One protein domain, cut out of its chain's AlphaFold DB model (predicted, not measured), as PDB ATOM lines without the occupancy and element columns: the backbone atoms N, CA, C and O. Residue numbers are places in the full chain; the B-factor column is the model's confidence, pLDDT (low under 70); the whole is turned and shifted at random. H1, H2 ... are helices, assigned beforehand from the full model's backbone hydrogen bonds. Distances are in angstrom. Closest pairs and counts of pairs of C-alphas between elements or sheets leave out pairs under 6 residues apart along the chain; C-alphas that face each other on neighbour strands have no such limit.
ATOM      1  N   GLY A   3      18.074 -14.006  26.184       94.56
ATOM      2  CA  GLY A   3      17.309 -14.935  27.027       94.56
ATOM      3  C   GLY A   3      17.048 -14.391  28.437       94.56
ATOM      4  O   GLY A   3      15.916 -14.424  28.892       94.56
ATOM      5  N   GLN A   4      18.055 -13.780  29.073       96.50
ATOM      6  CA  GLN A   4      17.917 -13.193  30.415       96.50
ATOM      7  C   GLN A   4      16.926 -12.022  30.426       96.50
ATOM      8  O   GLN A   4      16.151 -11.875  31.363       96.50
ATOM      9  N   VAL A   5      16.933 -11.209  29.364       97.12
ATOM     10  CA  VAL A   5      15.983 -10.101  29.175       97.12
ATOM     11  C   VAL A   5      14.564 -10.628  29.005       97.12
ATOM     12  O   VAL A   5      13.652 -10.166  29.680       97.12
ATOM     13  N   ARG A   6      14.380 -11.652  28.167       97.06
ATOM     14  CA  ARG A   6      13.079 -12.301  27.974       97.06
ATOM     15  C   ARG A   6      12.529 -12.888  29.273       97.06
ATOM     16  O   ARG A   6      11.349 -12.711  29.561       97.06
ATOM     17  N   ASP A   7      13.367 -13.571  30.046       97.44
ATOM     18  CA  ASP A   7      12.958 -14.164  31.321       97.44
ATOM     19  C   ASP A   7      12.562 -13.081  32.332       97.44
ATOM     20  O   ASP A   7      11.533 -13.208  32.994       97.44
ATOM     21  N   PHE A   8      13.319 -11.978  32.387       97.31
ATOM     22  CA  PHE A   8      12.987 -10.815  33.211       97.31
ATOM     23  C   PHE A   8      11.647 -10.171  32.815       97.31
ATOM     24  O   PHE A   8      10.826  -9.855  33.674       97.31
ATOM     25  N   ILE A   9      11.383 -10.017  31.518       97.12
ATOM     26  CA  ILE A   9      10.110  -9.468  31.035       97.12
ATOM     27  C   ILE A   9       8.949 -10.391  31.420       97.12
ATOM     28  O   ILE A   9       7.944  -9.915  31.949       97.12
ATOM     29  N   ARG A  10       9.103 -11.710  31.248       96.56
ATOM     30  CA  ARG A  10       8.075 -12.700  31.608       96.56
ATOM     31  C   ARG A  10       7.748 -12.694  33.098       96.56
ATOM     32  O   ARG A  10       6.575 -12.645  33.447       96.56
ATOM     33  N   ILE A  11       8.760 -12.703  33.969       97.50
ATOM     34  CA  ILE A  11       8.536 -12.681  35.425       97.50
ATOM     35  C   ILE A  11       7.977 -11.340  35.915       97.50
ATOM     36  O   ILE A  11       7.380 -11.279  36.982       97.50
ATOM     37  N   SER A  12       8.149 -10.263  35.143       96.75
ATOM     38  CA  SER A  12       7.567  -8.959  35.478       96.75
ATOM     39  C   SER A  12       6.059  -8.870  35.228       96.75
ATOM     40  O   SER A  12       5.466  -7.864  35.605       96.75
ATOM     41  N   GLU A  13       5.451  -9.853  34.553       95.00
ATOM     42  CA  GLU A  13       4.023  -9.850  34.193       95.00
ATOM     43  C   GLU A  13       3.591  -8.557  33.461       95.00
ATOM     44  O   GLU A  13       2.523  -7.997  33.687       95.00
ATOM     45  N   GLY A  14       4.464  -8.045  32.583       90.06
ATOM     46  CA  GLY A  14       4.244  -6.810  31.818       90.06
ATOM     47  C   GLY A  14       4.605  -5.518  32.563       90.06
ATOM     48  O   GLY A  14       4.606  -4.440  31.966       90.06
ATOM     49  N   HIS A  15       4.986  -5.582  33.841       96.81
ATOM     50  CA  HIS A  15       5.411  -4.398  34.592       96.81
ATOM     51  C   HIS A  15       6.786  -3.858  34.178       96.81
ATOM     52  O   HIS A  15       7.086  -2.702  34.494       96.81
ATOM     53  N   ALA A  16       7.590  -4.622  33.427       96.81
ATOM     54  CA  ALA A  16       8.833  -4.132  32.822       96.81
ATOM     55  C   ALA A  16       8.622  -2.895  31.927       96.81
ATOM     56  O   ALA A  16       9.515  -2.048  31.846       96.81
ATOM     57  N   ALA A  17       7.419  -2.706  31.370       95.75
ATOM     58  CA  ALA A  17       7.065  -1.523  30.585       95.75
ATOM     59  C   ALA A  17       7.155  -0.202  31.381       95.75
ATOM     60  O   ALA A  17       7.233   0.872  30.790       95.75
ATOM     61  N   ARG A  18       7.153  -0.264  32.721       97.69
ATOM     62  CA  ARG A  18       7.267   0.907  33.612       97.69
ATOM     63  C   ARG A  18       8.710   1.362  33.833       97.69
ATOM     64  O   ARG A  18       8.915   2.407  34.447       97.69
ATOM     65  N   LEU A  19       9.693   0.573  33.400       98.12
ATOM     66  CA  LEU A  19      11.101   0.935  33.513       98.12
ATOM     67  C   LEU A  19      11.428   2.098  32.582       98.12
ATOM     68  O   LEU A  19      10.960   2.153  31.443       98.12
ATOM     69  N   THR A  20      12.279   3.005  33.052       98.56
ATOM     70  CA  THR A  20      12.851   4.035  32.188       98.56
ATOM     71  C   THR A  20      13.749   3.394  31.135       98.56
ATOM     72  O   THR A  20      14.295   2.305  31.330       98.56
ATOM     73  N   ARG A  21      13.956   4.098  30.023       97.88
ATOM     74  CA  ARG A  21      14.856   3.655  28.953       97.88
ATOM     75  C   ARG A  21      16.265   3.344  29.472       97.88
ATOM     76  O   ARG A  21      16.809   2.285  29.187       97.88
ATOM     77  N   GLU A  22      16.792   4.195  30.349       98.38
ATOM     78  CA  GLU A  22      18.081   3.971  31.011       98.38
ATOM     79  C   GLU A  22      18.089   2.700  31.877       98.38
ATOM     80  O   GLU A  22      19.048   1.934  31.839       98.38
ATOM     81  N   GLN A  23      17.020   2.430  32.638       98.56
ATOM     82  CA  GLN A  23      16.914   1.193  33.421       98.56
ATOM     83  C   GLN A  23      16.907  -0.048  32.518       98.56
ATOM     84  O   GLN A  23      17.565  -1.040  32.840       98.56
ATOM     85  N   LYS A  24      16.206   0.019  31.379       98.50
ATOM     86  CA  LYS A  24      16.173  -1.045  30.367       98.50
ATOM     87  C   LYS A  24      17.565  -1.303  29.779       98.50
ATOM     88  O   LYS A  24      18.042  -2.439  29.817       98.50
ATOM     89  N   GLY A  25      18.256  -0.254  29.328       98.31
ATOM     90  CA  GLY A  25      19.616  -0.361  28.794       98.31
ATOM     91  C   GLY A  25      20.624  -0.881  29.823       98.31
ATOM     92  O   GLY A  25      21.376  -1.815  29.541       98.31
ATOM     93  N   ARG A  26      20.583  -0.377  31.063       98.38
ATOM     94  CA  ARG A  26      21.433  -0.873  32.160       98.38
ATOM     95  C   ARG A  26      21.249  -2.362  32.413       98.38
ATOM     96  O   ARG A  26      22.228  -3.068  32.647       98.38
ATOM     97  N   PHE A  27      20.016  -2.858  32.348       98.25
ATOM     98  CA  PHE A  27      19.755  -4.283  32.518       98.25
ATOM     99  C   PHE A  27      20.427  -5.123  31.420       98.25
ATOM    100  O   PHE A  27      21.036  -6.158  31.714       98.25
ATOM    101  N   VAL A  28      20.378  -4.663  30.167       98.31
ATOM    102  CA  VAL A  28      21.077  -5.307  29.042       98.31
ATOM    103  C   VAL A  28      22.591  -5.281  29.246       98.31
ATOM    104  O   VAL A  28      23.223  -6.335  29.125       98.31
ATOM    105  N   ALA A  29      23.159  -4.139  29.644       97.94
ATOM    106  CA  ALA A  29      24.586  -3.999  29.934       97.94
ATOM    107  C   ALA A  29      25.047  -4.953  31.054       97.94
ATOM    108  O   ALA A  29      26.051  -5.651  30.907       97.94
ATOM    109  N   ILE A  30      24.277  -5.081  32.140       97.44
ATOM    110  CA  ILE A  30      24.558  -6.035  33.228       97.44
ATOM    111  C   ILE A  30      24.520  -7.478  32.708       97.44
ATOM    112  O   ILE A  30      25.418  -8.276  33.000       97.44
ATOM    113  N   CYS A  31      23.511  -7.825  31.902       97.88
ATOM    114  CA  CYS A  31      23.415  -9.149  31.295       97.88
ATOM    115  C   CYS A  31      24.610  -9.441  30.380       97.88
ATOM    116  O   CYS A  31      25.119 -10.564  30.385       97.88
ATOM    117  N   TRP A  32      25.060  -8.459  29.600       97.00
ATOM    118  CA  TRP A  32      26.253  -8.561  28.766       97.00
ATOM    119  C   TRP A  32      27.513  -8.785  29.608       97.00
ATOM    120  O   TRP A  32      28.227  -9.763  29.375       97.00
ATOM    121  N   THR A  33      27.746  -7.963  30.634       96.12
ATOM    122  CA  THR A  33      28.896  -8.082  31.542       96.12
ATOM    123  C   THR A  33      28.956  -9.457  32.205       96.12
ATOM    124  O   THR A  33      30.010 -10.097  32.210       96.12
ATOM    125  N   ALA A  34      27.818  -9.981  32.671       96.25
ATOM    126  CA  ALA A  34      27.739 -11.335  33.218       96.25
ATOM    127  C   ALA A  34      28.153 -12.410  32.194       96.25
ATOM    128  O   ALA A  34      28.850 -13.363  32.542       96.25
ATOM    129  N   GLN A  35      27.768 -12.263  30.918       96.44
ATOM    130  CA  GLN A  35      28.222 -13.179  29.866       96.44
ATOM    131  C   GLN A  35      29.719 -13.025  29.580       96.44
ATOM    132  O   GLN A  35      30.393 -14.033  29.384       96.44
ATOM    133  N   MET A  36      30.257 -11.804  29.590       97.25
ATOM    134  CA  MET A  36      31.688 -11.582  29.378       97.25
ATOM    135  C   MET A  36      32.527 -12.322  30.420       97.25
ATOM    136  O   MET A  36      33.392 -13.098  30.036       97.25
ATOM    137  N   PHE A  37      32.220 -12.183  31.710       96.12
ATOM    138  CA  PHE A  37      32.948 -12.904  32.763       96.12
ATOM    139  C   PHE A  37      32.704 -14.418  32.762       96.12
ATOM    140  O   PHE A  37      33.570 -15.180  33.186       96.12
ATOM    141  N   LYS A  38      31.546 -14.879  32.273       96.25
ATOM    142  CA  LYS A  38      31.280 -16.317  32.120       96.25
ATOM    143  C   LYS A  38      32.181 -16.961  31.064       96.25
ATOM    144  O   LYS A  38      32.597 -18.103  31.240       96.25
ATOM    145  N   HIS A  39      32.426 -16.265  29.955       96.44
ATOM    146  CA  HIS A  39      33.108 -16.832  28.782       96.44
ATOM    147  C   HIS A  39      34.572 -16.409  28.660       96.44
ATOM    148  O   HIS A  39      35.356 -17.095  28.011       96.44
ATOM    149  N   PHE A  40      34.958 -15.307  29.299       96.31
ATOM    150  CA  PHE A  40      36.310 -14.772  29.274       96.31
ATOM    151  C   PHE A  40      36.821 -14.589  30.698       96.31
ATOM    152  O   PHE A  40      36.206 -13.902  31.508       96.31
ATOM    153  N   LYS A  41      37.990 -15.170  30.985       94.06
ATOM    154  CA  LYS A  41      38.666 -15.016  32.280       94.06
ATOM    155  C   LYS A  41      39.051 -13.556  32.554       94.06
ATOM    156  O   LYS A  41      38.933 -13.094  33.681       94.06
ATOM    157  N   GLU A  42      39.493 -12.848  31.516       94.44
ATOM    158  CA  GLU A  42      39.930 -11.450  31.576       94.44
ATOM    159  C   GLU A  42      39.325 -10.680  30.389       94.44
ATOM    160  O   GLU A  42      39.960 -10.541  29.339       94.44
ATOM    161  N   PRO A  43      38.054 -10.246  30.486       95.25
ATOM    162  CA  PRO A  43      37.425  -9.472  29.427       95.25
ATOM    163  C   PRO A  43      38.092  -8.098  29.292       95.25
ATOM    164  O   PRO A  43      38.560  -7.504  30.262       95.25
ATOM    165  N   LYS A  44      38.105  -7.561  28.067       93.88
ATOM    166  CA  LYS A  44      38.625  -6.210  27.815       93.88
ATOM    167  C   LYS A  44      37.837  -5.188  28.651       93.88
ATOM    168  O   LYS A  44      36.608  -5.259  28.620       93.88
ATOM    169  N   PRO A  45      38.485  -4.192  29.287       92.31
ATOM    170  CA  PRO A  45      37.792  -3.200  30.113       92.31
ATOM    171  C   PRO A  45      36.623  -2.519  29.391       92.31
ATOM    172  O   PRO A  45      35.530  -2.419  29.930       92.31
ATOM    173  N   GLY A  46      36.796  -2.172  28.111       91.06
ATOM    174  CA  GLY A  46      35.733  -1.565  27.303       91.06
ATOM    175  C   GLY A  46      34.532  -2.473  26.994       91.06
ATOM    176  O   GLY A  46      33.550  -1.989  26.437       91.06
ATOM    177  N   TYR A  47      34.583  -3.774  27.293       91.62
ATOM    178  CA  TYR A  47      33.436  -4.690  27.175       91.62
ATOM    179  C   TYR A  47      32.630  -4.799  28.465       91.62
ATOM    180  O   TYR A  47      31.502  -5.272  28.411       91.62
ATOM    181  N   VAL A  48      33.201  -4.387  29.595       95.62
ATOM    182  CA  VAL A  48      32.604  -4.509  30.933       95.62
ATOM    183  C   VAL A  48      32.624  -3.174  31.681       95.62
ATOM    184  O   VAL A  48      32.573  -3.153  32.906       95.62
ATOM    185  N   ALA A  49      32.746  -2.067  30.943       96.12
ATOM    186  CA  ALA A  49      32.737  -0.723  31.506       96.12
ATOM    187  C   ALA A  49      31.394  -0.442  32.196       96.12
ATOM    188  O   ALA A  49      30.359  -0.973  31.778       96.12
ATOM    189  N   ASP A  50      31.423   0.383  33.242       95.75
ATOM    190  CA  ASP A  50      30.203   0.803  33.925       95.75
ATOM    191  C   ASP A  50      29.332   1.660  32.997       95.75
ATOM    192  O   ASP A  50      29.822   2.268  32.043       95.75
ATOM    193  N   TRP A  51      28.030   1.717  33.276       96.12
ATOM    194  CA  TRP A  51      27.052   2.400  32.433       96.12
ATOM    195  C   TRP A  51      27.442   3.847  32.115       96.12
ATOM    196  O   TRP A  51      27.353   4.262  30.961       96.12
ATOM    197  N   ALA A  52      27.892   4.601  33.123       96.56
ATOM    198  CA  ALA A  52      28.277   6.004  32.963       96.56
ATOM    199  C   ALA A  52      29.479   6.199  32.018       96.56
ATOM    200  O   ALA A  52      29.604   7.257  31.404       96.56
ATOM    201  N   ASP A  53      30.312   5.167  31.863       96.94
ATOM    202  CA  ASP A  53      31.500   5.168  31.009       96.94
ATOM    203  C   ASP A  53      31.223   4.597  29.606       96.94
ATOM    204  O   ASP A  53      32.096   4.617  28.729       96.94
ATOM    205  N   LEU A  54      30.018   4.069  29.358       96.25
ATOM    206  CA  LEU A  54      29.636   3.603  28.029       96.25
ATOM    207  C   LEU A  54      29.409   4.800  27.095       96.25
ATOM    208  O   LEU A  54      28.728   5.754  27.474       96.25
ATOM    209  N   PRO A  55      29.884   4.742  25.837       96.44
ATOM    210  CA  PRO A  55      29.512   5.723  24.826       96.44
ATOM    211  C   PRO A  55      27.991   5.816  24.667       96.44
ATOM    212  O   PRO A  55      27.309   4.789  24.681       96.44
ATOM    213  N   SER A  56      27.468   7.020  24.424       96.50
ATOM    214  CA  SER A  56      26.022   7.264  24.293       96.50
ATOM    215  C   SER A  56      25.350   6.354  23.263       96.50
ATOM    216  O   SER A  56      24.307   5.777  23.541       96.50
ATOM    217  N   TRP A  57      25.984   6.132  22.107       96.94
ATOM    218  CA  TRP A  57      25.447   5.234  21.080       96.94
ATOM    219  C   TRP A  57      25.234   3.804  21.596       96.94
ATOM    220  O   TRP A  57      24.295   3.131  21.173       96.94
ATOM    221  N   ARG A  58      26.089   3.330  22.511       96.88
ATOM    222  CA  ARG A  58      25.968   1.993  23.097       96.88
ATOM    223  C   ARG A  58      24.860   1.955  24.144       96.88
ATOM    224  O   ARG A  58      24.100   0.999  24.145       96.88
ATOM    225  N   GLN A  59      24.738   2.992  24.972       98.19
ATOM    226  CA  GLN A  59      23.625   3.122  25.918       98.19
ATOM    227  C   GLN A  59      22.268   3.080  25.195       98.19
ATOM    228  O   GLN A  59      21.354   2.365  25.615       98.19
ATOM    229  N   GLU A  60      22.158   3.782  24.064       98.31
ATOM    230  CA  GLU A  60      20.957   3.737  23.223       98.31
ATOM    231  C   GLU A  60      20.741   2.351  22.616       98.31
ATOM    232  O   GLU A  60      19.649   1.804  22.734       98.31
ATOM    233  N   THR A  61      21.793   1.734  22.072       98.12
ATOM    234  CA  THR A  61      21.705   0.382  21.492       98.12
ATOM    235  C   THR A  61      21.251  -0.654  22.526       98.12
ATOM    236  O   THR A  61      20.400  -1.489  22.232       98.12
ATOM    237  N   ASP A  62      21.787  -0.611  23.746       98.25
ATOM    238  CA  ASP A  62      21.398  -1.528  24.820       98.25
ATOM    239  C   ASP A  62      19.930  -1.322  25.224       98.25
ATOM    240  O   ASP A  62      19.215  -2.287  25.507       98.25
ATOM    241  N   SER A  63      19.455  -0.076  25.198       98.50
ATOM    242  CA  SER A  63      18.048   0.249  25.441       98.50
ATOM    243  C   SER A  63      17.144  -0.275  24.318       98.50
ATOM    244  O   SER A  63      16.133  -0.922  24.598       98.50
ATOM    245  N   ASP A  64      17.548  -0.087  23.058       98.50
ATOM    246  CA  ASP A  64      16.845  -0.594  21.873       98.50
ATOM    247  C   ASP A  64      16.755  -2.122  21.870       98.50
ATOM    248  O   ASP A  64      15.724  -2.688  21.511       98.50
ATOM    249  N   ILE A  65      17.813  -2.814  22.305       98.25
ATOM    250  CA  ILE A  65      17.811  -4.274  22.437       98.25
ATOM    251  C   ILE A  65      16.733  -4.720  23.424       98.25
ATOM    252  O   ILE A  65      16.006  -5.674  23.138       98.25
ATOM    253  N   PHE A  66      16.619  -4.058  24.580       98.44
ATOM    254  CA  PHE A  66      15.594  -4.404  25.560       98.44
ATOM    255  C   PHE A  66      14.194  -4.225  24.970       98.44
ATOM    256  O   PHE A  66      13.385  -5.148  25.021       98.44
ATOM    257  N   GLU A  67      13.914  -3.053  24.398       98.12
ATOM    258  CA  GLU A  67      12.602  -2.716  23.834       98.12
ATOM    259  C   GLU A  67      12.247  -3.610  22.637       98.12
ATOM    260  O   GLU A  67      11.110  -4.063  22.511       98.12
ATOM    261  N   GLY A  68      13.227  -3.942  21.796       97.81
ATOM    262  CA  GLY A  68      13.047  -4.883  20.695       97.81
ATOM    263  C   GLY A  68      12.692  -6.288  21.184       97.81
ATOM    264  O   GLY A  68      11.828  -6.939  20.604       97.81
ATOM    265  N   ILE A  69      13.304  -6.758  22.278       97.12
ATOM    266  CA  ILE A  69      12.927  -8.039  22.893       97.12
ATOM    267  C   ILE A  69      11.528  -7.948  23.500       97.12
ATOM    268  O   ILE A  69      10.746  -8.871  23.298       97.12
ATOM    269  N   GLU A  70      11.201  -6.858  24.197       96.56
ATOM    270  CA  GLU A  70       9.884  -6.608  24.800       96.56
ATOM    271  C   GLU A  70       8.744  -6.703  23.783       96.56
ATOM    272  O   GLU A  70       7.709  -7.279  24.092       96.56
ATOM    273  N   GLN A  71       8.960  -6.267  22.543       95.38
ATOM    274  CA  GLN A  71       7.978  -6.397  21.456       95.38
ATOM    275  C   GLN A  71       7.798  -7.834  20.926       95.38
ATOM    276  O   GLN A  71       6.898  -8.084  20.126       95.38
ATOM    277  N   THR A  72       8.657  -8.779  21.326       93.25
ATOM    278  CA  THR A  72       8.640 -10.179  20.851       93.25
ATOM    279  C   THR A  72       8.159 -11.194  21.889       93.25
ATOM    280  O   THR A  72       8.136 -12.393  21.594       93.25
TER     281      THR A  72
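What this domain is: This is residues 3 to 72 of the 73 residues of an uncharacterized protein of Streptomyces sp. DvalAA-43 (UniProt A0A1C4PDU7). Two long helices, H3 and H4, cross nearly at right angles as an off-centre X, with H4 crossing H3 over residues 21 to 29 of H3. The helix H1 packs on both, touching residues 27 to 31 of H3 and residues 66 to 70 of H4, while the short H2 lies at the turn between H1 and H3, and a long loop, residues 40 to 55, leads back from the end of H3 to the start of H4. The printed part has 70 residues with four named helices, H1, H2, H3 and H4 in that order, and no named strand; the class is all helix. The whole is compact, with a radius of gyration of the C-alphas of 12.4 A, and spans 36 by 25 by 15 A.

How they stand to each other: H1, residues 3 to 11, and H2, residues 15 to 18, touch only at the corner by their link, and only just, with 3 pairs of C-alphas within 8 A; the closest C-alphas, those of Ile 9 and Ala 16, are 5.8 A apart. H1 touches H3, residues 21 to 39, at a steep tilt of 48 degrees, opposite ways; the closest C-alphas are those of Gln 4 and Cys 31, 6.9 A apart. H1 touches H4, residues 56 to 70, at a steep tilt of 56 degrees, the same way; the closest C-alphas are those of Arg 6 and Ile 69, 6.6 A apart. H2 is only just apart from H3, with a closest distance between C-alphas of 8.3 A. H2 and H4 are near each other, with 5 pairs of C-alphas within 10 A. H3 and H4 touch with 23 pairs of C-alphas within 8 A and stand about perpendicular at 87 degrees; the closest C-alphas are those of Gly 25 and Ser 63, 3.8 A apart. In H1, H3 and H4 every O i to N i+4 pair is within hydrogen-bond range; H2 is too short for such a pair, and its one O i to N i+3 pair is within range.

Where its parts are: H1 begins at C-alpha 3, at (17.309, -14.935, 27.027), and is 12.4 A long from first to last C-alpha. H2 has four residues. H3, the longest helix, is 27.4 A long and ends at C-alpha 39, at (33.108, -16.832, 28.782). H4 is 21.3 A long and ends at C-alpha 70, at (9.884, -6.608, 24.800).

The domain as a whole: The two C-alphas farthest apart are those of Glu 13 and Glu 42, at 36.0 A. The printed part has no cut. The links from H1 to H2 and from H2 to H3 are tight, and the link from H3 to H4, of 16 residues, is long. The mean pLDDT of the printed part is 96.6, and no printed residue is under 70.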